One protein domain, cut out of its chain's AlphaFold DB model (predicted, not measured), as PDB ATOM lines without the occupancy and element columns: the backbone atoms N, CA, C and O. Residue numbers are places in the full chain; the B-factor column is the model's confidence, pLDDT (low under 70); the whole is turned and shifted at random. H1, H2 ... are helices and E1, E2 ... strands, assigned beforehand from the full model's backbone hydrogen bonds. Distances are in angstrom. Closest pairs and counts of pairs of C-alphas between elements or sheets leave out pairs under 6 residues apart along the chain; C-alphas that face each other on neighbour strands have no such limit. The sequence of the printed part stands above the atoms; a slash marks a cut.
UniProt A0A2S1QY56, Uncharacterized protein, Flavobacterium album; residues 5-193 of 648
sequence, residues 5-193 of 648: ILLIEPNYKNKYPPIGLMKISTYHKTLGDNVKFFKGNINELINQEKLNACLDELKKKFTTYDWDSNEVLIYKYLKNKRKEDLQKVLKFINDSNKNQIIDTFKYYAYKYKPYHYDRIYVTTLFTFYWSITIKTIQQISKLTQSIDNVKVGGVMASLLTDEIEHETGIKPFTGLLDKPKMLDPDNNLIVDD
ATOM      1  N   ILE A   5      25.601  44.756  44.036       97.81
ATOM      2  CA  ILE A   5      25.853  43.800  45.107       97.81
ATOM      3  C   ILE A   5      26.728  42.669  44.581       97.81
ATOM      4  O   ILE A   5      26.384  42.005  43.601       97.81
ATOM      5  N   LEU A   6      27.837  42.410  45.268       98.06
ATOM      6  CA  LEU A   6      28.705  41.271  44.994       98.06
ATOM      7  C   LEU A   6      28.575  40.230  46.104       98.06
ATOM      8  O   LEU A   6      28.810  40.521  47.273       98.06
ATOM      9  N   LEU A   7      28.240  39.001  45.734       98.62
ATOM     10  CA  LEU A   7      28.184  37.849  46.626       98.62
ATOM     11  C   LEU A   7      29.407  36.965  46.363       98.62
ATOM     12  O   LEU A   7      29.659  36.586  45.221       98.62
ATOM     13  N   ILE A   8      30.165  36.635  47.406       98.12
ATOM     14  CA  ILE A   8      31.432  35.908  47.302       98.12
ATOM     15  C   ILE A   8      31.397  34.656  48.165       98.12
ATOM     16  O   ILE A   8      31.238  34.720  49.386       98.12
ATOM     17  N   GLU A   9      31.658  33.519  47.526       97.62
ATOM     18  CA  GLU A   9      32.097  32.311  48.212       97.62
ATOM     19  C   GLU A   9      33.603  32.093  47.967       97.62
ATOM     20  O   GLU A   9      34.031  32.042  46.809       97.62
ATOM     21  N   PRO A  10      34.435  31.950  49.020       95.56
ATOM     22  CA  PRO A  10      35.851  31.645  48.853       95.56
ATOM     23  C   PRO A  10      36.093  30.356  48.047       95.56
ATOM     24  O   PRO A  10      35.245  29.461  47.955       95.56
ATOM     25  N   ASN A  11      37.289  30.244  47.464       92.25
ATOM     26  CA  ASN A  11      37.641  29.186  46.508       92.25
ATOM     27  C   ASN A  11      37.936  27.807  47.147       92.25
ATOM     28  O   ASN A  11      38.849  27.097  46.726       92.25
ATOM     29  N   TYR A  12      37.207  27.431  48.199       89.88
ATOM     30  CA  TYR A  12      37.202  26.064  48.720       89.88
ATOM     31  C   TYR A  12      36.173  25.215  47.962       89.88
ATOM     32  O   TYR A  12      35.208  25.729  47.393       89.88
ATOM     33  N   LYS A  13      36.367  23.894  47.956       84.75
ATOM     34  CA  LYS A  13      35.408  22.945  47.375       84.75
ATOM     35  C   LYS A  13      34.370  22.535  48.412       84.75
ATOM     36  O   LYS A  13      34.723  22.233  49.548       84.75
ATOM     37  N   ASN A  14      33.108  22.457  48.008       86.19
ATOM     38  CA  ASN A  14      32.001  22.086  48.882       86.19
ATOM     39  C   ASN A  14      30.827  21.514  48.085       86.19
ATOM     40  O   ASN A  14      30.594  21.856  46.932       86.19
ATOM     41  N   LYS A  15      30.070  20.619  48.724       83.88
ATOM     42  CA  LYS A  15      28.968  19.910  48.063       83.88
ATOM     43  C   LYS A  15      27.706  20.749  47.906       83.88
ATOM     44  O   LYS A  15      26.967  20.535  46.946       83.88
ATOM     45  N   TYR A  16      27.460  21.629  48.872       89.38
ATOM     46  CA  TYR A  16      26.214  22.374  49.018       89.38
ATOM     47  C   TYR A  16      26.392  23.818  48.551       89.38
ATOM     48  O   TYR A  16      27.403  24.423  48.920       89.38
ATOM     49  N   PRO A  17      25.432  24.369  47.789       93.75
ATOM     50  CA  PRO A  17      25.379  25.793  47.482       93.75
ATOM     51  C   PRO A  17      25.354  26.670  48.747       93.75
ATOM     52  O   PRO A  17      24.880  26.224  49.797       93.75
ATOM     53  N   PRO A  18      25.819  27.931  48.676       95.88
ATOM     54  CA  PRO A  18      25.808  28.842  49.815       95.88
ATOM     55  C   PRO A  18      24.393  29.388  50.072       95.88
ATOM     56  O   PRO A  18      24.057  30.495  49.656       95.88
ATOM     57  N   ILE A  19      23.572  28.623  50.801       95.44
ATOM     58  CA  ILE A  19      22.161  28.939  51.113       95.44
ATOM     59  C   ILE A  19      21.991  30.373  51.647       95.44
ATOM     60  O   ILE A  19      21.070  31.076  51.237       95.44
ATOM     61  N   GLY A  20      22.894  30.835  52.521       96.44
ATOM     62  CA  GLY A  20      22.858  32.204  53.048       96.44
ATOM     63  C   GLY A  20      22.984  33.275  51.958       96.44
ATOM     64  O   GLY A  20      22.208  34.225  51.940       96.44
ATOM     65  N   LEU A  21      23.898  33.092  50.996       98.31
ATOM     66  CA  LEU A  21      24.050  34.015  49.866       98.31
ATOM     67  C   LEU A  21      22.867  33.937  48.897       98.31
ATOM     68  O   LEU A  21      22.467  34.964  48.364       98.31
ATOM     69  N   MET A  22      22.270  32.757  48.703       98.12
ATOM     70  CA  MET A  22      21.069  32.609  47.870       98.12
ATOM     71  C   MET A  22      19.893  33.420  48.431       98.12
ATOM     72  O   MET A  22      19.203  34.091  47.670       98.12
ATOM     73  N   LYS A  23      19.702  33.430  49.759       97.69
ATOM     74  CA  LYS A  23      18.682  34.266  50.419       97.69
ATOM     75  C   LYS A  23      19.005  35.759  50.338       97.69
ATOM     76  O   LYS A  23      18.117  36.567  50.083       97.69
ATOM     77  N   ILE A  24      20.276  36.133  50.512       98.44
ATOM     78  CA  ILE A  24      20.733  37.526  50.352       98.44
ATOM     79  C   ILE A  24      20.535  38.005  48.903       98.44
ATOM     80  O   ILE A  24      20.164  39.157  48.687       98.44
ATOM     81  N   SER A  25      20.719  37.129  47.909       98.38
ATOM     82  CA  SER A  25      20.400  37.432  46.511       98.38
ATOM     83  C   SER A  25      18.912  37.728  46.334       98.38
ATOM     84  O   SER A  25      18.566  38.776  45.790       98.38
ATOM     85  N   THR A  26      18.029  36.867  46.856       97.62
ATOM     86  CA  THR A  26      16.573  37.097  46.844       97.62
ATOM     87  C   THR A  26      16.209  38.427  47.499       97.62
ATOM     88  O   THR A  26      15.439  39.197  46.924       97.62
ATOM     89  N   TYR A  27      16.798  38.737  48.660       97.88
ATOM     90  CA  TYR A  27      16.600  40.007  49.360       97.88
ATOM     91  C   TYR A  27      16.928  41.202  48.458       97.88
ATOM     92  O   TYR A  27      16.075  42.053  48.224       97.88
ATOM     93  N   HIS A  28      18.134  41.237  47.893       97.81
ATOM     94  CA  HIS A  28      18.585  42.358  47.073       97.81
ATOM     95  C   HIS A  28      17.819  42.480  45.751       97.81
ATOM     96  O   HIS A  28      17.396  43.576  45.387       97.81
ATOM     97  N   LYS A  29      17.536  41.365  45.068       96.00
ATOM     98  CA  LYS A  29      16.726  41.374  43.838       96.00
ATOM     99  C   LYS A  29      15.294  41.851  44.091       96.00
ATOM    100  O   LYS A  29      14.736  42.543  43.245       96.00
ATOM    101  N   THR A  30      14.720  41.551  45.260       95.12
ATOM    102  CA  THR A  30      13.398  42.068  45.669       95.12
ATOM    103  C   THR A  30      13.401  43.593  45.812       95.12
ATOM    104  O   THR A  30      12.396  44.237  45.531       95.12
ATOM    105  N   LEU A  31      14.538  44.184  46.190       95.38
ATOM    106  CA  LEU A  31      14.721  45.638  46.273       95.38
ATOM    107  C   LEU A  31      15.068  46.294  44.927       95.38
ATOM    108  O   LEU A  31      15.193  47.514  44.862       95.38
ATOM    109  N   GLY A  32      15.221  45.507  43.859       94.88
ATOM    110  CA  GLY A  32      15.646  45.984  42.544       94.88
ATOM    111  C   GLY A  32      17.161  46.157  42.393       94.88
ATOM    112  O   GLY A  32      17.606  46.681  41.375       94.88
ATOM    113  N   ASP A  33      17.959  45.718  43.369       96.56
ATOM    114  CA  ASP A  33      19.419  45.802  43.311       96.56
ATOM    115  C   ASP A  33      20.009  44.837  42.262       96.56
ATOM    116  O   ASP A  33      19.489  43.746  42.007       96.56
ATOM    117  N   ASN A  34      21.149  45.219  41.684       95.81
ATOM    118  CA  ASN A  34      21.911  44.385  40.761       95.81
ATOM    119  C   ASN A  34      22.781  43.416  41.561       95.81
ATOM    120  O   ASN A  34      23.684  43.842  42.276       95.81
ATOM    121  N   VAL A  35      22.554  42.113  41.417       97.69
ATOM    122  CA  VAL A  35      23.304  41.089  42.154       97.69
ATOM    123  C   VAL A  35      24.213  40.313  41.212       97.69
ATOM    124  O   VAL A  35      23.774  39.862  40.158       97.69
ATOM    125  N   LYS A  36      25.468  40.124  41.627       96.81
ATOM    126  CA  LYS A  36      26.441  39.242  40.984       96.81
ATOM    127  C   LYS A  36      26.976  38.238  41.991       96.81
ATOM    128  O   LYS A  36      27.416  38.630  43.071       96.81
ATOM    129  N   PHE A  37      27.021  36.964  41.619       97.94
ATOM    130  CA  PHE A  37      27.673  35.932  42.422       97.94
ATOM    131  C   PHE A  37      29.018  35.520  41.827       97.94
ATOM    132  O   PHE A  37      29.188  35.390  40.613       97.94
ATOM    133  N   PHE A  38      30.000  35.328  42.704       96.94
ATOM    134  CA  PHE A  38      31.334  34.884  42.346       96.94
ATOM    135  C   PHE A  38      31.846  33.828  43.324       96.94
ATOM    136  O   PHE A  38      31.793  33.985  44.544       96.94
ATOM    137  N   LYS A  39      32.428  32.770  42.762       95.81
ATOM    138  CA  LYS A  39      33.204  31.770  43.487       95.81
ATOM    139  C   LYS A  39      34.501  31.534  42.732       95.81
ATOM    140  O   LYS A  39      34.464  31.141  41.569       95.81
ATOM    141  N   GLY A  40      35.636  31.765  43.383       89.38
ATOM    142  CA  GLY A  40      36.938  31.586  42.745       89.38
ATOM    143  C   GLY A  40      38.021  32.507  43.291       89.38
ATOM    144  O   GLY A  40      37.943  33.010  44.412       89.38
ATOM    145  N   ASN A  41      39.067  32.718  42.496       90.75
ATOM    146  CA  ASN A  41      40.188  33.578  42.862       90.75
ATOM    147  C   ASN A  41      39.825  35.060  42.685       90.75
ATOM    148  O   ASN A  41      39.563  35.518  41.575       90.75
ATOM    149  N   ILE A  42      39.884  35.845  43.764       93.75
ATOM    150  CA  ILE A  42      39.525  37.273  43.738       93.75
ATOM    151  C   ILE A  42      40.389  38.085  42.768       93.75
ATOM    152  O   ILE A  42      39.899  39.026  42.150       93.75
ATOM    153  N   ASN A  43      41.657  37.717  42.560       91.88
ATOM    154  CA  ASN A  43      42.484  38.417  41.573       91.88
ATOM    155  C   ASN A  43      42.000  38.177  40.135       91.88
ATOM    156  O   ASN A  43      42.167  39.056  39.296       91.88
ATOM    157  N   GLU A  44      41.405  37.019  39.841       92.06
ATOM    158  CA  GLU A  44      40.806  36.752  38.529       92.06
ATOM    159  C   GLU A  44      39.553  37.599  38.333       92.06
ATOM    160  O   GLU A  44      39.442  38.252  37.300       92.06
ATOM    161  N   LEU A  45      38.696  37.704  39.358       94.19
ATOM    162  CA  LEU A  45      37.562  38.629  39.339       94.19
ATOM    163  C   LEU A  45      38.019  40.068  39.073       94.19
ATOM    164  O   LEU A  45      37.529  40.694  38.143       94.19
ATOM    165  N   ILE A  46      39.002  40.574  39.826       93.38
ATOM    166  CA  ILE A  46      39.530  41.940  39.652       93.38
ATOM    167  C   ILE A  46      40.045  42.165  38.226       93.38
ATOM    168  O   ILE A  46      39.804  43.221  37.641       93.38
ATOM    169  N   ASN A  47      40.775  41.198  37.666       93.62
ATOM    170  CA  ASN A  47      41.286  41.304  36.302       93.62
ATOM    171  C   ASN A  47      40.159  41.252  35.265       93.62
ATOM    172  O   ASN A  47      40.246  41.954  34.261       93.62
ATOM    173  N   GLN A  48      39.100  40.481  35.519       92.69
ATOM    174  CA  GLN A  48      37.918  40.462  34.662       92.69
ATOM    175  C   GLN A  48      37.157  41.792  34.719       92.69
ATOM    176  O   GLN A  48      36.783  42.310  33.675       92.69
ATOM    177  N   GLU A  49      36.986  42.399  35.899       94.12
ATOM    178  CA  GLU A  49      36.367  43.732  36.011       94.12
ATOM    179  C   GLU A  49      37.167  44.791  35.252       94.12
ATOM    180  O   GLU A  49      36.608  45.628  34.545       94.12
ATOM    181  N   LYS A  50      38.500  44.737  35.369       95.06
ATOM    182  CA  LYS A  50      39.407  45.606  34.611       95.06
ATOM    183  C   LYS A  50      39.255  45.414  33.112       95.06
ATOM    184  O   LYS A  50      39.252  46.402  32.388       95.06
ATOM    185  N   LEU A  51      39.177  44.165  32.660       94.81
ATOM    186  CA  LEU A  51      38.999  43.841  31.251       94.81
ATOM    187  C   LEU A  51      37.683  44.411  30.734       94.81
ATOM    188  O   LEU A  51      37.707  45.133  29.745       94.81
ATOM    189  N   ASN A  52      36.577  44.151  31.430       92.69
ATOM    190  CA  ASN A  52      35.252  44.620  31.033       92.69
ATOM    191  C   ASN A  52      35.217  46.153  30.928       92.69
ATOM    192  O   ASN A  52      34.874  46.685  29.879       92.69
ATOM    193  N   ALA A  53      35.681  46.864  31.961       94.62
ATOM    194  CA  ALA A  53      35.718  48.327  31.947       94.62
ATOM    195  C   ALA A  53      36.653  48.886  30.855       94.62
ATOM    196  O   ALA A  53      36.317  49.861  30.182       94.62
ATOM    197  N   CYS A  54      37.805  48.242  30.635       95.31
ATOM    198  CA  CYS A  54      38.733  48.613  29.570       95.31
ATOM    199  C   CYS A  54      38.104  48.430  28.186       95.31
ATOM    200  O   CYS A  54      38.212  49.321  27.349       95.31
ATOM    201  N   LEU A  55      37.454  47.290  27.933       93.56
ATOM    202  CA  LEU A  55      36.784  47.013  26.664       93.56
ATOM    203  C   LEU A  55      35.628  47.983  26.425       93.56
ATOM    204  O   LEU A  55      35.503  48.492  25.317       93.56
ATOM    205  N   ASP A  56      34.837  48.294  27.451       93.31
ATOM    206  CA  ASP A  56      33.737  49.256  27.346       93.31
ATOM    207  C   ASP A  56      34.232  50.650  26.946       93.31
ATOM    208  O   ASP A  56      33.635  51.302  26.088       93.31
ATOM    209  N   GLU A  57      35.334  51.121  27.534       94.62
ATOM    210  CA  GLU A  57      35.932  52.405  27.164       94.62
ATOM    211  C   GLU A  57      36.522  52.376  25.748       94.62
ATOM    212  O   GLU A  57      36.292  53.301  24.963       94.62
ATOM    213  N   LEU A  58      37.244  51.308  25.401       92.31
ATOM    214  CA  LEU A  58      37.850  51.147  24.082       92.31
ATOM    215  C   LEU A  58      36.794  51.086  22.974       92.31
ATOM    216  O   LEU A  58      36.938  51.773  21.968       92.31
ATOM    217  N   LYS A  59      35.700  50.344  23.178       91.88
ATOM    218  CA  LYS A  59      34.580  50.258  22.228       91.88
ATOM    219  C   LYS A  59      33.876  51.600  22.034       91.88
ATOM    220  O   LYS A  59      33.450  51.900  20.926       91.88
ATOM    221  N   LYS A  60      33.778  52.422  23.086       92.88
ATOM    222  CA  LYS A  60      33.179  53.766  23.007       92.88
ATOM    223  C   LYS A  60      34.077  54.773  22.286       92.88
ATOM    224  O   LYS A  60      33.568  55.600  21.540       92.88
ATOM    225  N   LYS A  61      35.392  54.731  22.525       91.12
ATOM    226  CA  LYS A  61      36.351  55.715  21.985       91.12
ATOM    227  C   LYS A  61      36.922  55.340  20.619       91.12
ATOM    228  O   LYS A  61      37.216  56.220  19.819       91.12
ATOM    229  N   PHE A  62      37.098  54.049  20.357       89.75
ATOM    230  CA  PHE A  62      37.835  53.530  19.208       89.75
ATOM    231  C   PHE A  62      37.019  52.444  18.499       89.75
ATOM    232  O   PHE A  62      37.317  51.252  18.576       89.75
ATOM    233  N   THR A  63      35.971  52.869  17.798       86.00
ATOM    234  CA  THR A  63      34.980  51.992  17.152       86.00
ATOM    235  C   THR A  63      35.510  51.234  15.934       86.00
ATOM    236  O   THR A  63      34.903  50.259  15.508       86.00
ATOM    237  N   THR A  64      36.647  51.652  15.371       85.38
ATOM    238  CA  THR A  64      37.239  51.060  14.161       85.38
ATOM    239  C   THR A  64      37.983  49.746  14.405       85.38
ATOM    240  O   THR A  64      38.482  49.156  13.450       85.38
ATOM    241  N   TYR A  65      38.119  49.304  15.658       84.00
ATOM    242  CA  TYR A  65      38.878  48.106  16.014       84.00
ATOM    243  C   TYR A  65      37.976  47.027  16.606       84.00
ATOM    244  O   TYR A  65      37.127  47.297  17.455       84.00
ATOM    245  N   ASP A  66      38.231  45.781  16.214       84.25
ATOM    246  CA  ASP A  66      37.612  44.610  16.827       84.25
ATOM    247  C   ASP A  66      38.337  44.244  18.134       84.25
ATOM    248  O   ASP A  66      39.293  43.456  18.178       84.25
ATOM    249  N   TRP A  67      37.887  44.868  19.223       88.06
ATOM    250  CA  TRP A  67      38.398  44.614  20.569       88.06
ATOM    251  C   TRP A  67      38.044  43.214  21.081       88.06
ATOM    252  O   TRP A  67      38.831  42.617  21.818       88.06
ATOM    253  N   ASP A  68      36.905  42.668  20.654       82.88
ATOM    254  CA  ASP A  68      36.382  41.387  21.132       82.88
ATOM    255  C   ASP A  68      37.200  40.205  20.615       82.88
ATOM    256  O   ASP A  68      37.397  39.218  21.323       82.88
ATOM    257  N   SER A  69      37.736  40.284  19.397       83.62
ATOM    258  CA  SER A  69      38.668  39.267  18.885       83.62
ATOM    259  C   SER A  69      40.040  39.295  19.572       83.62
ATOM    260  O   SER A  69      40.789  38.321  19.499       83.62
ATOM    261  N   ASN A  70      40.362  40.371  20.297       86.69
ATOM    262  CA  ASN A  70      41.639  40.554  20.989       86.69
ATOM    263  C   ASN A  70      41.533  40.473  22.523       86.69
ATOM    264  O   ASN A  70      42.544  40.640  23.214       86.69
ATOM    265  N   GLU A  71      40.353  40.156  23.064       89.06
ATOM    266  CA  GLU A  71      40.057  40.091  24.503       89.06
ATOM    267  C   GLU A  71      41.108  39.285  25.289       89.06
ATOM    268  O   GLU A  71      41.636  39.750  26.300       89.06
ATOM    269  N   VAL A  72      41.491  38.104  24.791       90.00
ATOM    270  CA  VAL A  72      42.461  37.213  25.455       90.00
ATOM    271  C   VAL A  72      43.846  37.857  25.579       90.00
ATOM    272  O   VAL A  72      44.534  37.674  26.588       90.00
ATOM    273  N   LEU A  73      44.287  38.598  24.559       90.62
ATOM    274  CA  LEU A  73      45.578  39.290  24.582       90.62
ATOM    275  C   LEU A  73      45.537  40.485  25.537       90.62
ATOM    276  O   LEU A  73      46.471  40.675  26.319       90.62
ATOM    277  N   ILE A  74      44.431  41.235  25.524       92.62
ATOM    278  CA  ILE A  74      44.202  42.363  26.430       92.62
ATOM    279  C   ILE A  74      44.200  41.869  27.879       92.62
ATOM    280  O   ILE A  74      44.950  42.390  28.705       92.62
ATOM    281  N   TYR A  75      43.460  40.801  28.182       93.75
ATOM    282  CA  TYR A  75      43.431  40.191  29.510       93.75
ATOM    283  C   TYR A  75      44.827  39.766  29.985       93.75
ATOM    284  O   TYR A  75      45.221  40.070  31.114       93.75
ATOM    285  N   LYS A  76      45.622  39.117  29.117       94.06
ATOM    286  CA  LYS A  76      47.014  38.743  29.430       94.06
ATOM    287  C   LYS A  76      47.862  39.961  29.790       94.06
ATOM    288  O   LYS A  76      48.597  39.903  30.777       94.06
ATOM    289  N   TYR A  77      47.745  41.060  29.043       94.50
ATOM    290  CA  TYR A  77      48.450  42.298  29.371       94.50
ATOM    291  C   TYR A  77      47.979  42.895  30.704       94.50
ATOM    292  O   TYR A  77      48.814  43.184  31.557       94.50
ATOM    293  N   LEU A  78      46.668  43.033  30.928       93.44
ATOM    294  CA  LEU A  78      46.125  43.608  32.166       93.44
ATOM    295  C   LEU A  78      46.540  42.803  33.409       93.44
ATOM    296  O   LEU A  78      46.833  43.387  34.456       93.44
ATOM    297  N   LYS A  79      46.618  41.474  33.274       93.50
ATOM    298  CA  LYS A  79      47.046  40.548  34.327       93.50
ATOM    299  C   LYS A  79      48.556  40.601  34.584       93.50
ATOM    300  O   LYS A  79      48.971  40.781  35.727       93.50
ATOM    301  N   ASN A  80      49.375  40.422  33.545       92.75
ATOM    302  CA  ASN A  80      50.824  40.209  33.689       92.75
ATOM    303  C   ASN A  80      51.641  41.501  33.621       92.75
ATOM    304  O   ASN A  80      52.769  41.543  34.104       92.75
ATOM    305  N   LYS A  81      51.094  42.534  32.974       93.38
ATOM    306  CA  LYS A  81      51.704  43.856  32.778       93.38
ATOM    307  C   LYS A  81      53.028  43.840  32.002       93.38
ATOM    308  O   LYS A  81      53.802  44.793  32.065       93.38
ATOM    309  N   ARG A  82      53.293  42.770  31.243       93.06
ATOM    310  CA  ARG A  82      54.534  42.596  30.472       93.06
ATOM    311  C   ARG A  82      54.504  43.402  29.177       93.06
ATOM    312  O   ARG A  82      53.492  43.432  28.475       93.06
ATOM    313  N   LYS A  83      55.650  43.984  28.814       91.12
ATOM    314  CA  LYS A  83      55.830  44.739  27.561       91.12
ATOM    315  C   LYS A  83      55.549  43.883  26.318       91.12
ATOM    316  O   LYS A  83      54.946  44.375  25.373       91.12
ATOM    317  N   GLU A  84      55.920  42.606  26.345       92.25
ATOM    318  CA  GLU A  84      55.659  41.649  25.258       92.25
ATOM    319  C   GLU A  84      54.163  41.415  25.014       92.25
ATOM    320  O   GLU A  84      53.723  41.343  23.867       92.25
ATOM    321  N   ASP A  85      53.369  41.301  26.087       90.31
ATOM    322  CA  ASP A  85      51.920  41.103  25.981       90.31
ATOM    323  C   ASP A  85      51.266  42.360  25.373       90.31
ATOM    324  O   ASP A  85      50.418  42.241  24.490       90.31
ATOM    325  N   LEU A  86      51.740  43.559  25.742       90.31
ATOM    326  CA  LEU A  86      51.303  44.819  25.129       90.31
ATOM    327  C   LEU A  86      51.657  44.890  23.638       90.31
ATOM    328  O   LEU A  86      50.810  45.235  22.822       90.31
ATOM    329  N   GLN A  87      52.891  44.540  23.265       90.31
ATOM    330  CA  GLN A  87      53.328  44.555  21.865       90.31
ATOM    331  C   GLN A  87      52.458  43.660  20.980       90.31
ATOM    332  O   GLN A  87      52.170  44.036  19.849       90.31
ATOM    333  N   LYS A  88      52.006  42.506  21.490       90.31
ATOM    334  CA  LYS A  88      51.089  41.616  20.760       90.31
ATOM    335  C   LYS A  88      49.741  42.275  20.486       90.31
ATOM    336  O   LYS A  88      49.256  42.159  19.369       90.31
ATOM    337  N   VAL A  89      49.174  42.984  21.466       85.62
ATOM    338  CA  VAL A  89      47.917  43.731  21.290       85.62
ATOM    339  C   VAL A  89      48.094  44.859  20.264       85.62
ATOM    340  O   VAL A  89      47.259  45.041  19.387       85.62
ATOM    341  N   LEU A  90      49.218  45.582  20.322       87.56
ATOM    342  CA  LEU A  90      49.486  46.737  19.455       87.56
ATOM    343  C   LEU A  90      49.755  46.395  17.983       87.56
ATOM    344  O   LEU A  90      49.694  47.298  17.156       87.56
ATOM    345  N   LYS A  91      50.041  45.132  17.629       86.62
ATOM    346  CA  LYS A  91      50.290  44.729  16.227       86.62
ATOM    347  C   LYS A  91      49.113  45.007  15.290       86.62
ATOM    348  O   LYS A  91      49.328  45.139  14.093       86.62
ATOM    349  N   PHE A  92      47.902  45.093  15.832       79.94
ATOM    350  CA  PHE A  92      46.665  45.276  15.071       79.94
ATOM    351  C   PHE A  92      46.112  46.707  15.173       79.94
ATOM    352  O   PHE A  92      44.984  46.968  14.768       79.94
ATOM    353  N   ILE A  93      46.888  47.632  15.751       81.44
ATOM    354  CA  ILE A  93      46.477  49.013  16.004       81.44
ATOM    355  C   ILE A  93      47.262  49.960  15.090       81.44
ATOM    356  O   ILE A  93      48.489  50.019  15.157       81.44
ATOM    357  N   ASN A  94      46.540  50.731  14.272       73.38
ATOM    358  CA  ASN A  94      47.113  51.763  13.400       73.38
ATOM    359  C   ASN A  94      47.782  52.891  14.207       73.38
ATOM    360  O   ASN A  94      47.340  53.232  15.307       73.38
ATOM    361  N   ASP A  95      48.821  53.508  13.637       72.31
ATOM    362  CA  ASP A  95      49.699  54.420  14.380       72.31
ATOM    363  C   ASP A  95      49.019  55.710  14.890       72.31
ATOM    364  O   ASP A  95      49.441  56.227  15.925       72.31
ATOM    365  N   SER A  96      47.937  56.205  14.269       79.25
ATOM    366  CA  SER A  96      47.317  57.496  14.640       79.25
ATOM    367  C   SER A  96      46.688  57.537  16.043       79.25
ATOM    368  O   SER A  96      46.758  58.570  16.704       79.25
ATOM    369  N   ASN A  97      46.131  56.426  16.543       82.88
ATOM    370  CA  ASN A  97      45.484  56.343  17.870       82.88
ATOM    371  C   ASN A  97      46.309  55.565  18.910       82.88
ATOM    372  O   ASN A  97      45.905  55.403  20.066       82.88
ATOM    373  N   LYS A  98      47.482  55.073  18.510       87.06
ATOM    374  CA  LYS A  98      48.283  54.107  19.269       87.06
ATOM    375  C   LYS A  98      48.655  54.591  20.666       87.06
ATOM    376  O   LYS A  98      48.538  53.828  21.623       87.06
ATOM    377  N   ASN A  99      49.058  55.854  20.806       89.69
ATOM    378  CA  ASN A  99      49.447  56.416  22.103       89.69
ATOM    379  C   ASN A  99      48.265  56.475  23.081       89.69
ATOM    380  O   ASN A  99      48.392  56.011  24.211       89.69
ATOM    381  N   GLN A 100      47.093  56.931  22.631       90.25
ATOM    382  CA  GLN A 100      45.896  57.005  23.477       90.25
ATOM    383  C   GLN A 100      45.415  55.613  23.917       90.25
ATOM    384  O   GLN A 100      45.003  55.417  25.063       90.25
ATOM    385  N   ILE A 101      45.507  54.621  23.029       91.12
ATOM    386  CA  ILE A 101      45.179  53.229  23.351       91.12
ATOM    387  C   ILE A 101      46.172  52.657  24.376       91.12
ATOM    388  O   ILE A 101      45.759  52.026  25.350       91.12
ATOM    389  N   ILE A 102      47.475  52.914  24.210       92.38
ATOM    390  CA  ILE A 102      48.503  52.525  25.190       92.38
ATOM    391  C   ILE A 102      48.208  53.143  26.558       92.38
ATOM    392  O   ILE A 102      48.318  52.452  27.572       92.38
ATOM    393  N   ASP A 103      47.833  54.419  26.598       93.75
ATOM    394  CA  ASP A 103      47.521  55.111  27.846       93.75
ATOM    395  C   ASP A 103      46.270  54.538  28.516       93.75
ATOM    396  O   ASP A 103      46.276  54.321  29.729       93.75
ATOM    397  N   THR A 104      45.253  54.177  27.727       94.25
ATOM    398  CA  THR A 104      44.057  53.465  28.207       94.25
ATOM    399  C   THR A 104      44.444  52.121  28.830       94.25
ATOM    400  O   THR A 104      44.135  51.848  29.991       94.25
ATOM    401  N   PHE A 105      45.223  51.299  28.120       94.31
ATOM    402  CA  PHE A 105      45.701  50.017  28.642       94.31
ATOM    403  C   PHE A 105      46.529  50.174  29.922       94.31
ATOM    404  O   PHE A 105      46.317  49.440  30.892       94.31
ATOM    405  N   LYS A 106      47.450  51.144  29.967       94.50
ATOM    406  CA  LYS A 106      48.244  51.436  31.167       94.50
ATOM    407  C   LYS A 106      47.357  51.892  32.325       94.50
ATOM    408  O   LYS A 106      47.575  51.457  33.457       94.50
ATOM    409  N   TYR A 107      46.353  52.728  32.072       96.00
ATOM    410  CA  TYR A 107      45.406  53.150  33.097       96.00
ATOM    411  C   TYR A 107      44.708  51.939  33.731       96.00
ATOM    412  O   TYR A 107      44.796  51.768  34.949       96.00
ATOM    413  N   TYR A 108      44.130  51.033  32.938       95.56
ATOM    414  CA  TYR A 108      43.444  49.847  33.472       95.56
ATOM    415  C   TYR A 108      44.389  48.824  34.126       95.56
ATOM    416  O   TYR A 108      44.075  48.226  35.168       95.56
ATOM    417  N   ALA A 109      45.596  48.654  33.584       93.38
ATOM    418  CA  ALA A 109      46.599  47.754  34.147       93.38
ATOM    419  C   ALA A 109      47.111  48.232  35.520       93.38
ATOM    420  O   ALA A 109      47.233  47.428  36.456       93.38
ATOM    421  N   TYR A 110      47.384  49.532  35.669       93.44
ATOM    422  CA  TYR A 110      48.114  50.069  36.823       93.44
ATOM    423  C   TYR A 110      47.264  50.896  37.792       93.44
ATOM    424  O   TYR A 110      47.462  50.765  39.000       93.44
ATOM    425  N   LYS A 111      46.330  51.715  37.299       93.06
ATOM    426  CA  LYS A 111      45.617  52.724  38.102       93.06
ATOM    427  C   LYS A 111      44.179  52.333  38.434       93.06
ATOM    428  O   LYS A 111      43.767  52.517  39.574       93.06
ATOM    429  N   TYR A 112      43.437  51.771  37.479       93.56
ATOM    430  CA  TYR A 112      42.016  51.477  37.660       93.56
ATOM    431  C   TYR A 112      41.761  50.504  38.814       93.56
ATOM    432  O   TYR A 112      42.428  49.464  38.956       93.56
ATOM    433  N   LYS A 113      40.743  50.843  39.604       90.44
ATOM    434  CA  LYS A 113      40.192  50.028  40.678       90.44
ATOM    435  C   LYS A 113      38.693  49.837  40.425       90.44
ATOM    436  O   LYS A 113      37.997  50.838  40.270       90.44
ATOM    437  N   PRO A 114      38.190  48.595  40.381       90.69
ATOM    438  CA  PRO A 114      36.782  48.294  40.116       90.69
ATOM    439  C   PRO A 114      35.888  48.573  41.337       90.69
ATOM    440  O   PRO A 114      35.247  47.681  41.878       90.69
ATOM    441  N   TYR A 115      35.865  49.822  41.790       91.62
ATOM    442  CA  TYR A 115      35.151  50.270  42.982       91.62
ATOM    443  C   TYR A 115      33.705  50.674  42.683       91.62
ATOM    444  O   TYR A 115      33.306  51.805  42.948       91.62
ATOM    445  N   HIS A 116      32.943  49.758  42.089       89.50
ATOM    446  CA  HIS A 116      31.555  50.001  41.679       89.50
ATOM    447  C   HIS A 116      30.524  49.193  42.482       89.50
ATOM    448  O   HIS A 116      29.332  49.309  42.213       89.50
ATOM    449  N   TYR A 117      30.973  48.368  43.434       94.81
ATOM    450  CA  TYR A 117      30.102  47.602  44.322       94.81
ATOM    451  C   TYR A 117      29.764  48.401  45.579       94.81
ATOM    452  O   TYR A 117      30.658  48.772  46.345       94.81
ATOM    453  N   ASP A 118      28.469  48.593  45.814       95.00
ATOM    454  CA  ASP A 118      27.936  49.264  47.000       95.00
ATOM    455  C   ASP A 118      27.973  48.352  48.228       95.00
ATOM    456  O   ASP A 118      28.142  48.818  49.353       95.00
ATOM    457  N   ARG A 119      27.819  47.033  48.035       95.94
ATOM    458  CA  ARG A 119      27.984  46.030  49.098       95.94
ATOM    459  C   ARG A 119      28.643  44.763  48.582       95.94
ATOM    460  O   ARG A 119      28.338  44.292  47.488       95.94
ATOM    461  N   ILE A 120      29.494  44.181  49.418       98.06
ATOM    462  CA  ILE A 120      30.158  42.906  49.150       98.06
ATOM    463  C   ILE A 120      29.872  41.955  50.308       98.06
ATOM    464  O   ILE A 120      30.263  42.226  51.438       98.06
ATOM    465  N   TYR A 121      29.216  40.833  50.037       98.44
ATOM    466  CA  TYR A 121      28.946  39.798  51.029       98.44
ATOM    467  C   TYR A 121      29.912  38.636  50.848       98.44
ATOM    468  O   TYR A 121      30.041  38.103  49.749       98.44
ATOM    469  N   VAL A 122      30.555  38.211  51.930       98.06
ATOM    470  CA  VAL A 122      31.469  37.068  51.946       98.06
ATOM    471  C   VAL A 122      30.908  36.014  52.879       98.06
ATOM    472  O   VAL A 122      30.800  36.241  54.085       98.06
ATOM    473  N   THR A 123      30.563  34.853  52.330       97.81
ATOM    474  CA  THR A 123      30.183  33.709  53.162       97.81
ATOM    475  C   THR A 123      31.415  32.942  53.612       97.81
ATOM    476  O   THR A 123      32.402  32.815  52.890       97.81
ATOM    477  N   THR A 124      31.327  32.373  54.804       96.81
ATOM    478  CA  THR A 124      32.339  31.507  55.395       96.81
ATOM    479  C   THR A 124      31.714  30.153  55.734       96.81
ATOM    480  O   THR A 124      30.526  30.069  56.059       96.81
ATOM    481  N   LEU A 125      32.497  29.079  55.611       93.75
ATOM    482  CA  LEU A 125      32.042  27.705  55.842       93.75
ATOM    483  C   LEU A 125      32.729  27.124  57.087       93.75
ATOM    484  O   LEU A 125      32.477  27.606  58.183       93.75
ATOM    485  N   PHE A 126      33.596  26.120  56.963       92.88
ATOM    486  CA  PHE A 126      34.285  25.543  58.120       92.88
ATOM    487  C   PHE A 126      35.461  26.396  58.586       92.88
ATOM    488  O   PHE A 126      36.138  27.029  57.776       92.88
ATOM    489  N   THR A 127      35.751  26.330  59.884       94.94
ATOM    490  CA  THR A 127      36.864  27.039  60.533       94.94
ATOM    491  C   THR A 127      38.225  26.667  59.948       94.94
ATOM    492  O   THR A 127      39.063  27.537  59.739       94.94
ATOM    493  N   PHE A 128      38.420  25.409  59.545       92.44
ATOM    494  CA  PHE A 128      39.664  24.954  58.914       92.44
ATOM    495  C   PHE A 128      39.894  25.513  57.497       92.44
ATOM    496  O   PHE A 128      40.951  25.288  56.908       92.44
ATOM    497  N   TYR A 129      38.935  26.255  56.927       94.06
ATOM    498  CA  TYR A 129      39.143  27.070  55.726       94.06
ATOM    499  C   TYR A 129      39.630  28.488  56.048       94.06
ATOM    500  O   TYR A 129      39.546  29.378  55.196       94.06
ATOM    501  N   TRP A 130      40.180  28.699  57.245       95.88
ATOM    502  CA  TRP A 130      40.739  29.962  57.713       95.88
ATOM    503  C   TRP A 130      41.612  30.656  56.664       95.88
ATOM    504  O   TRP A 130      41.263  31.723  56.167       95.88
ATOM    505  N   SER A 131      42.714  30.017  56.254       95.12
ATOM    506  CA  SER A 131      43.723  30.639  55.386       95.12
ATOM    507  C   SER A 131      43.144  31.128  54.053       95.12
ATOM    508  O   SER A 131      43.387  32.266  53.644       95.12
ATOM    509  N   ILE A 132      42.338  30.299  53.382       94.81
ATOM    510  CA  ILE A 132      41.725  30.668  52.101       94.81
ATOM    511  C   ILE A 132      40.673  31.768  52.268       94.81
ATOM    512  O   ILE A 132      40.556  32.643  51.408       94.81
ATOM    513  N   THR A 133      39.943  31.757  53.382       95.62
ATOM    514  CA  THR A 133      38.888  32.729  53.672       95.62
ATOM    515  C   THR A 133      39.470  34.092  54.035       95.62
ATOM    516  O   THR A 133      39.109  35.077  53.398       95.62
ATOM    517  N   ILE A 134      40.436  34.161  54.956       96.44
ATOM    518  CA  ILE A 134      41.113  35.417  55.327       96.44
ATOM    519  C   ILE A 134      41.806  36.037  54.114       96.44
ATOM    520  O   ILE A 134      41.613  37.217  53.823       96.44
ATOM    521  N   LYS A 135      42.521  35.226  53.322       96.06
ATOM    522  CA  LYS A 135      43.136  35.685  52.068       96.06
ATOM    523  C   LYS A 135      42.104  36.264  51.097       96.06
ATOM    524  O   LYS A 135      42.390  37.253  50.426       96.06
ATOM    525  N   THR A 136      40.922  35.653  51.010       95.81
ATOM    526  CA  THR A 136      39.813  36.153  50.184       95.81
ATOM    527  C   THR A 136      39.331  37.509  50.699       95.81
ATOM    528  O   THR A 136      39.264  38.453  49.915       95.81
ATOM    529  N   ILE A 137      39.081  37.638  52.007       95.06
ATOM    530  CA  ILE A 137      38.607  38.880  52.639       95.06
ATOM    531  C   ILE A 137      39.603  40.027  52.431       95.06
ATOM    532  O   ILE A 137      39.232  41.091  51.941       95.06
ATOM    533  N   GLN A 138      40.889  39.798  52.692       93.94
ATOM    534  CA  GLN A 138      41.927  40.820  52.524       93.94
ATOM    535  C   GLN A 138      42.052  41.303  51.068       93.94
ATOM    536  O   GLN A 138      42.334  42.477  50.809       93.94
ATOM    537  N   GLN A 139      41.805  40.426  50.088       93.31
ATOM    538  CA  GLN A 139      41.840  40.785  48.667       93.31
ATOM    539  C   GLN A 139      40.636  41.630  48.216       93.31
ATOM    540  O   GLN A 139      40.763  42.351  47.223       93.31
ATOM    541  N   ILE A 140      39.509  41.592  48.936       91.44
ATOM    542  CA  ILE A 140      38.280  42.337  48.598       91.44
ATOM    543  C   ILE A 140      38.446  43.851  48.750       91.44
ATOM    544  O   ILE A 140      37.783  44.599  48.036       91.44
ATOM    545  N   SER A 141      39.400  44.323  49.556       82.19
ATOM    546  CA  SER A 141      39.792  45.746  49.619       82.19
ATOM    547  C   SER A 141      40.118  46.363  48.243       82.19
ATOM    548  O   SER A 141      40.063  47.573  48.045       82.19
ATOM    549  N   LYS A 142      40.437  45.535  47.239       87.06
ATOM    550  CA  LYS A 142      40.692  45.964  45.855       87.06
ATOM    551  C   LYS A 142      39.424  46.110  44.999       87.06
ATOM    552  O   LYS A 142      39.543  46.540  43.854       87.06
ATOM    553  N   LEU A 143      38.256  45.763  45.535       90.81
ATOM    554  CA  LEU A 143      36.935  45.810  44.891       90.81
ATOM    555  C   LEU A 143      35.985  46.833  45.534       90.81
ATOM    556  O   LEU A 143      34.895  47.048  45.015       90.81
ATOM    557  N   THR A 144      36.377  47.498  46.623       90.75
ATOM    558  CA  THR A 144      35.553  48.529  47.271       90.75
ATOM    559  C   THR A 144      36.376  49.710  47.787       90.75
ATOM    560  O   THR A 144      37.569  49.567  48.047       90.75
ATOM    561  N   GLN A 145      35.734  50.876  47.916       86.25
ATOM    562  CA  GLN A 145      36.352  52.104  48.440       86.25
ATOM    563  C   GLN A 145      36.422  52.122  49.969       86.25
ATOM    564  O   GLN A 145      37.346  52.707  50.525       86.25
ATOM    565  N   SER A 146      35.450  51.490  50.636       91.00
ATOM    566  CA  SER A 146      35.380  51.396  52.095       91.00
ATOM    567  C   SER A 146      35.145  49.956  52.518       91.00
ATOM    568  O   SER A 146      34.343  49.235  51.920       91.00
ATOM    569  N   ILE A 147      35.831  49.554  53.584       89.19
ATOM    570  CA  ILE A 147      35.664  48.243  54.199       89.19
ATOM    571  C   ILE A 147      34.266  48.069  54.817       89.19
ATOM    572  O   ILE A 147      33.771  46.949  54.871       89.19
ATOM    573  N   ASP A 148      33.576  49.163  55.157       90.25
ATOM    574  CA  ASP A 148      32.208  49.155  55.710       90.25
ATOM    575  C   ASP A 148      31.167  48.583  54.727       90.25
ATOM    576  O   ASP A 148      30.080  48.116  55.100       90.25
ATOM    577  N   ASN A 149      31.507  48.583  53.436       93.12
ATOM    578  CA  ASN A 149      30.690  47.975  52.392       93.12
ATOM    579  C   ASN A 149      30.784  46.443  52.406       93.12
ATOM    580  O   ASN A 149      29.941  45.772  51.803       93.12
ATOM    581  N   VAL A 150      31.784  45.878  53.085       96.44
ATOM    582  CA  VAL A 150      32.024  44.438  53.163       96.44
ATOM    583  C   VAL A 150      31.304  43.850  54.372       96.44
ATOM    584  O   VAL A 150      31.373  44.361  55.484       96.44
ATOM    585  N   LYS A 151      30.595  42.746  54.149       97.06
ATOM    586  CA  LYS A 151      29.820  42.028  55.161       97.06
ATOM    587  C   LYS A 151      30.261  40.575  55.155       97.06
ATOM    588  O   LYS A 151      30.053  39.866  54.173       97.06
ATOM    589  N   VAL A 152      30.896  40.137  56.236       97.94
ATOM    590  CA  VAL A 152      31.387  38.761  56.391       97.94
ATOM    591  C   VAL A 152      30.421  37.997  57.288       97.94
ATOM    592  O   VAL A 152      30.044  38.502  58.337       97.94
ATOM    593  N   GLY A 153      30.008  36.795  56.889       97.50
ATOM    594  CA  GLY A 153      29.079  35.969  57.667       97.50
ATOM    595  C   GLY A 153      29.249  34.476  57.403       97.50
ATOM    596  O   GLY A 153      30.103  34.060  56.622       97.50
ATOM    597  N   GLY A 154      28.448  33.644  58.064       96.69
ATOM    598  CA  GLY A 154      28.504  32.183  57.945       96.69
ATOM    599  C   GLY A 154      29.093  31.491  59.175       96.69
ATOM    600  O   GLY A 154      29.255  32.100  60.234       96.69
ATOM    601  N   VAL A 155      29.376  30.193  59.042       96.44
ATOM    602  CA  VAL A 155      29.685  29.317  60.185       96.44
ATOM    603  C   VAL A 155      30.998  29.721  60.858       96.44
ATOM    604  O   VAL A 155      30.993  30.030  62.044       96.44
ATOM    605  N   MET A 156      32.106  29.794  60.116       97.25
ATOM    606  CA  MET A 156      33.393  30.236  60.669       97.25
ATOM    607  C   MET A 156      33.323  31.666  61.213       97.25
ATOM    608  O   MET A 156      33.866  31.922  62.277       97.25
ATOM    609  N   ALA A 157      32.630  32.579  60.525       97.44
ATOM    610  CA  ALA A 157      32.466  33.966  60.964       97.44
ATOM    611  C   ALA A 157      31.756  34.110  62.314       97.44
ATOM    612  O   ALA A 157      32.080  35.001  63.094       97.44
ATOM    613  N   SER A 158      30.816  33.209  62.592       97.50
ATOM    614  CA  SER A 158      30.090  33.168  63.858       97.50
ATOM    615  C   SER A 158      30.878  32.498  64.986       97.50
ATOM    616  O   SER A 158      30.570  32.729  66.149       97.50
ATOM    617  N   LEU A 159      31.841  31.631  64.657       97.69
ATOM    618  CA  LEU A 159      32.646  30.899  65.641       97.69
ATOM    619  C   LEU A 159      33.951  31.630  65.982       97.69
ATOM    620  O   LEU A 159      34.336  31.666  67.139       97.69
ATOM    621  N   LEU A 160      34.618  32.217  64.989       97.56
ATOM    622  CA  LEU A 160      35.920  32.879  65.125       97.56
ATOM    623  C   LEU A 160      35.792  34.388  64.867       97.56
ATOM    624  O   LEU A 160      36.494  34.955  64.028       97.56
ATOM    625  N   THR A 161      34.788  35.010  65.488       97.31
ATOM    626  CA  THR A 161      34.403  36.404  65.222       97.31
ATOM    627  C   THR A 161      35.546  37.366  65.528       97.31
ATOM    628  O   THR A 161      35.938  38.139  64.651       97.31
ATOM    629  N   ASP A 162      36.116  37.262  66.728       97.38
ATOM    630  CA  ASP A 162      37.172  38.154  67.206       97.38
ATOM    631  C   ASP A 162      38.458  37.970  66.393       97.38
ATOM    632  O   ASP A 162      39.119  38.943  66.030       97.38
ATOM    633  N   GLU A 163      38.803  36.730  66.033       97.81
ATOM    634  CA  GLU A 163      39.990  36.460  65.229       97.81
ATOM    635  C   GLU A 163      39.854  37.020  63.805       97.81
ATOM    636  O   GLU A 163      40.838  37.506  63.243       97.81
ATOM    637  N   ILE A 164      38.666  36.946  63.187       97.12
ATOM    638  CA  ILE A 164      38.448  37.538  61.856       97.12
ATOM    639  C   ILE A 164      38.504  39.061  61.943       97.12
ATOM    640  O   ILE A 164      39.130  39.683  61.082       97.12
ATOM    641  N   GLU A 165      37.869  39.659  62.953       97.12
ATOM    642  CA  GLU A 165      37.895  41.109  63.158       97.12
ATOM    643  C   GLU A 165      39.335  41.600  63.341       97.12
ATOM    644  O   GLU A 165      39.748  42.537  62.661       97.12
ATOM    645  N   HIS A 166      40.141  40.897  64.140       97.00
ATOM    646  CA  HIS A 166      41.560  41.197  64.320       97.00
ATOM    647  C   HIS A 166      42.370  41.120  63.009       97.00
ATOM    648  O   HIS A 166      43.133  42.031  62.698       97.00
ATOM    649  N   GLU A 167      42.212  40.057  62.211       96.19
ATOM    650  CA  GLU A 167      43.003  39.848  60.980       96.19
ATOM    651  C   GLU A 167      42.579  40.716  59.789       96.19
ATOM    652  O   GLU A 167      43.336  40.891  58.825       96.19
ATOM    653  N   THR A 168      41.331  41.182  59.785       95.00
ATOM    654  CA  THR A 168      40.730  41.818  58.603       95.00
ATOM    655  C   THR A 168      40.246  43.240  58.852       95.00
ATOM    656  O   THR A 168      40.024  43.968  57.887       95.00
ATOM    657  N   GLY A 169      40.078  43.636  60.114       94.94
ATOM    658  CA  GLY A 169      39.416  44.877  60.512       94.94
ATOM    659  C   GLY A 169      37.901  44.871  60.279       94.94
ATOM    660  O   GLY A 169      37.263  45.906  60.451       94.94
ATOM    661  N   ILE A 170      37.315  43.744  59.856       95.81
ATOM    662  CA  ILE A 170      35.888  43.629  59.544       95.81
ATOM    663  C   ILE A 170      35.193  42.880  60.662       95.81
ATOM    664  O   ILE A 170      35.443  41.690  60.847       95.81
ATOM    665  N   LYS A 171      34.249  43.542  61.328       96.25
ATOM    666  CA  LYS A 171      33.369  42.893  62.293       96.25
ATOM    667  C   LYS A 171      32.383  41.950  61.585       96.25
ATOM    668  O   LYS A 171      31.554  42.424  60.799       96.25
ATOM    669  N   PRO A 172      32.439  40.630  61.828       96.69
ATOM    670  CA  PRO A 172      31.541  39.690  61.166       96.69
ATOM    671  C   PRO A 172      30.102  39.740  61.700       96.69
ATOM    672  O   PRO A 172      29.850  40.067  62.859       96.69
ATOM    673  N   PHE A 173      29.152  39.331  60.859       95.31
ATOM    674  CA  PHE A 173      27.807  38.948  61.284       95.31
ATOM    675  C   PHE A 173      27.846  37.563  61.930       95.31
ATOM    676  O   PHE A 173      28.385  36.615  61.349       95.31
ATOM    677  N   THR A 174      27.223  37.444  63.099       95.19
ATOM    678  CA  THR A 174      27.143  36.199  63.862       95.19
ATOM    679  C   THR A 174      25.717  35.652  63.872       95.19
ATOM    680  O   THR A 174      24.744  36.403  63.937       95.19
ATOM    681  N   GLY A 175      25.587  34.326  63.796       94.50
ATOM    682  CA  GLY A 175      24.294  33.642  63.833       94.50
ATOM    683  C   GLY A 175      23.462  33.828  62.560       94.50
ATOM    684  O   GLY A 175      23.986  33.861  61.444       94.50
ATOM    685  N   LEU A 176      22.139  33.888  62.731       95.00
ATOM    686  CA  LEU A 176      21.168  33.959  61.640       95.00
ATOM    687  C   LEU A 176      20.781  35.403  61.294       95.00
ATOM    688  O   LEU A 176      20.744  36.272  62.157       95.00
ATOM    689  N   LEU A 177      20.392  35.631  60.036       95.81
ATOM    690  CA  LEU A 177      19.708  36.856  59.599       95.81
ATOM    691  C   LEU A 177      18.180  36.703  59.753       95.81
ATOM    692  O   LEU A 177      17.436  36.778  58.773       95.81
ATOM    693  N   ASP A 178      17.724  36.402  60.971       94.94
ATOM    694  CA  ASP A 178      16.359  35.950  61.283       94.94
ATOM    695  C   ASP A 178      15.451  37.022  61.906       94.94
ATOM    696  O   ASP A 178      14.360  36.715  62.391       94.94
ATOM    697  N   LYS A 179      15.877  38.288  61.870       95.50
ATOM    698  CA  LYS A 179      15.114  39.435  62.374       95.50
ATOM    699  C   LYS A 179      14.984  40.519  61.303       95.50
ATOM    700  O   LYS A 179      15.858  40.639  60.438       95.50
ATOM    701  N   PRO A 180      13.919  41.338  61.359       96.75
ATOM    702  CA  PRO A 180      13.813  42.514  60.506       96.75
ATOM    703  C   PRO A 180      14.973  43.476  60.794       96.75
ATOM    704  O   PRO A 180      15.556  43.460  61.880       96.75
ATOM    705  N   LYS A 181      15.288  44.346  59.831       96.06
ATOM    706  CA  LYS A 181      16.243  45.456  59.978       96.06
ATOM    707  C   LYS A 181      17.712  45.077  60.197       96.06
ATOM    708  O   LYS A 181      18.535  45.950  60.454       96.06
ATOM    709  N   MET A 182      18.073  43.798  60.061       95.56
ATOM    710  CA  MET A 182      19.460  43.346  60.256       95.56
ATOM    711  C   MET A 182      20.424  43.813  59.154       95.56
ATOM    712  O   MET A 182      21.602  44.017  59.434       95.56
ATOM    713  N   LEU A 183      19.948  43.967  57.910       94.25
ATOM    714  CA  LEU A 183      20.765  44.458  56.787       94.25
ATOM    715  C   LEU A 183      20.532  45.939  56.468       94.25
ATOM    716  O   LEU A 183      21.475  46.638  56.096       94.25
ATOM    717  N   ASP A 184      19.289  46.407  56.595       93.38
ATOM    718  CA  ASP A 184      18.885  47.787  56.327       93.38
ATOM    719  C   ASP A 184      17.885  48.244  57.408       93.38
ATOM    720  O   ASP A 184      16.834  47.614  57.531       93.38
ATOM    721  N   PRO A 185      18.159  49.326  58.166       92.62
ATOM    722  CA  PRO A 185      17.314  49.779  59.283       92.62
ATOM    723  C   PRO A 185      15.845  50.058  58.932       92.62
ATOM    724  O   PRO A 185      14.964  49.909  59.782       92.62
ATOM    725  N   ASP A 186      15.578  50.424  57.680       93.50
ATOM    726  CA  ASP A 186      14.245  50.789  57.187       93.50
ATOM    727  C   ASP A 186      13.524  49.625  56.482       93.50
ATOM    728  O   ASP A 186      12.446  49.810  55.920       93.50
ATOM    729  N   ASN A 187      14.094  48.413  56.505       94.12
ATOM    730  CA  ASN A 187      13.534  47.243  55.834       94.12
ATOM    731  C   ASN A 187      13.115  46.148  56.827       94.12
ATOM    732  O   ASN A 187      13.911  45.669  57.634       94.12
ATOM    733  N   ASN A 188      11.861  45.702  56.726       96.06
ATOM    734  CA  ASN A 188      11.290  44.669  57.591       96.06
ATOM    735  C   ASN A 188      11.373  43.242  57.018       96.06
ATOM    736  O   ASN A 188      10.900  42.311  57.666       96.06
ATOM    737  N   LEU A 189      11.958  43.042  55.832       96.19
ATOM    738  CA  LEU A 189      12.172  41.699  55.288       96.19
ATOM    739  C   LEU A 189      13.126  40.897  56.187       96.19
ATOM    740  O   LEU A 189      14.209  41.363  56.547       96.19
ATOM    741  N   ILE A 190      12.734  39.662  56.503       96.44
ATOM    742  CA  ILE A 190      13.547  38.705  57.260       96.44
ATOM    743  C   ILE A 190      14.272  37.806  56.262       96.44
ATOM    744  O   ILE A 190      13.658  36.949  55.630       96.44
ATOM    745  N   VAL A 191      15.586  37.997  56.118       96.56
ATOM    746  CA  VAL A 191      16.392  37.299  55.100       96.56
ATOM    747  C   VAL A 191      16.315  35.783  55.265       96.56
ATOM    748  O   VAL A 191      16.191  35.072  54.274       96.56
ATOM    749  N   ASP A 192      16.351  35.272  56.498       94.25
ATOM    750  CA  ASP A 192      16.314  33.833  56.773       94.25
ATOM    751  C   ASP A 192      14.992  33.144  56.362       94.25
ATOM    752  O   ASP A 192      14.969  31.919  56.171       94.25
ATOM    753  N   ASP A 193      13.918  33.907  56.154       93.25
ATOM    754  CA  ASP A 193      12.623  33.382  55.719       93.25
ATOM    755  C   ASP A 193      12.427  33.409  54.201       93.25
ATOM    756  O   ASP A 193      11.527  32.722  53.713       93.25
TER     757      ASP A 193
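This is residues 5 to 193 of the 648 residues of an uncharacterized protein of Flavobacterium album (UniProt A0A2S1QY56). Two lobes lie end to end: one is a slab with a four-stranded parallel sheet between H1 on one face and H6 on the other, the other a head of helices H2, H3, H4 and H5. H2 reaches from the sheet lobe into the head, while H7 and H8 pack on H6. The printed part has 189 residues with eight named helices and four named strands, in the order E1 H1 E2 H2 H3 H4 H5 E3 H6 E4 H7 H8; the sheet order is E2, E1, E3, E4 and the class is mixed, helices and strands. It is elongated, 61 by 35 by 30 A, and only just loose, close to compact, with a radius of gyration of the C-alphas of 19.7 A.

Start at E1, residues 5 to 9, parallel to its neighbours E2, residues 34 to 39, at 17 degrees with N 7 and O 36 2.8 A apart, and E3, residues 119 to 124, at 16 degrees with N 8 and O 121 2.8 A apart. E4, residues 150 to 154, is parallel to E3 at 26 degrees, with N 122 and O 151 2.8 A apart. H1, residues 19 to 30, is on the sheet at a height of 8.0 A, over E1 and E3. H6, residues 127 to 140, is on the opposite face at 8.9 A, over E3; these are three layers, helices on both faces of a sheet. E1, H1, E2 and E3, H6, E4 are strand-helix-strand units, parallel neighbour strands joined through a helix, with right-handed crossovers. H2, residues 42 to 61, touches H6 with residues 42 to 43 alone, closest C-alphas Ile 42 and Gln 139, 6.5 A. H3, residues 68 to 80, touches H2 at a steep tilt of 47 degrees, closest C-alphas Leu 51 and Tyr 75, 6.0 A. H3 and H4, residues 83 to 90, form a helical hairpin, closest C-alphas Tyr 77 and Asp 85, 5.0 A. H5, residues 95 to 111, touches H2 at a shallow tilt of 29 degrees, opposite ways, closest C-alphas Lys 50 and Tyr 108, 6.0 A. H7, residues 155 to 159, only grazes the sheet; H8, residues 161 to 168, touches H6, closest C-alphas Gln 138 and Thr 168, 6.3 A. Every O i to N i+4 pair is within hydrogen-bond range in H1, H2, H4, H7 and H8; H3 has 7 of 9, H5 11 of 13, H6 8 of 10.

Find C-alpha 5 at (25.853, 43.800, 45.107), where E1 begins. H2 runs 28.7 A from C-alpha 42 at (39.525, 37.273, 43.738), H5 24.1 A and H6 19.5 A; H8 ends at C-alpha 168, (40.730, 41.818, 58.603).

The C-alphas of Asp 95 and Lys 179, the two farthest apart, are 61.0 A apart. The printed part has no cut, no link is long, and residues 169 to 193 hold no named element. The mean pLDDT of the printed part is 93.1, and no printed residue is under 70.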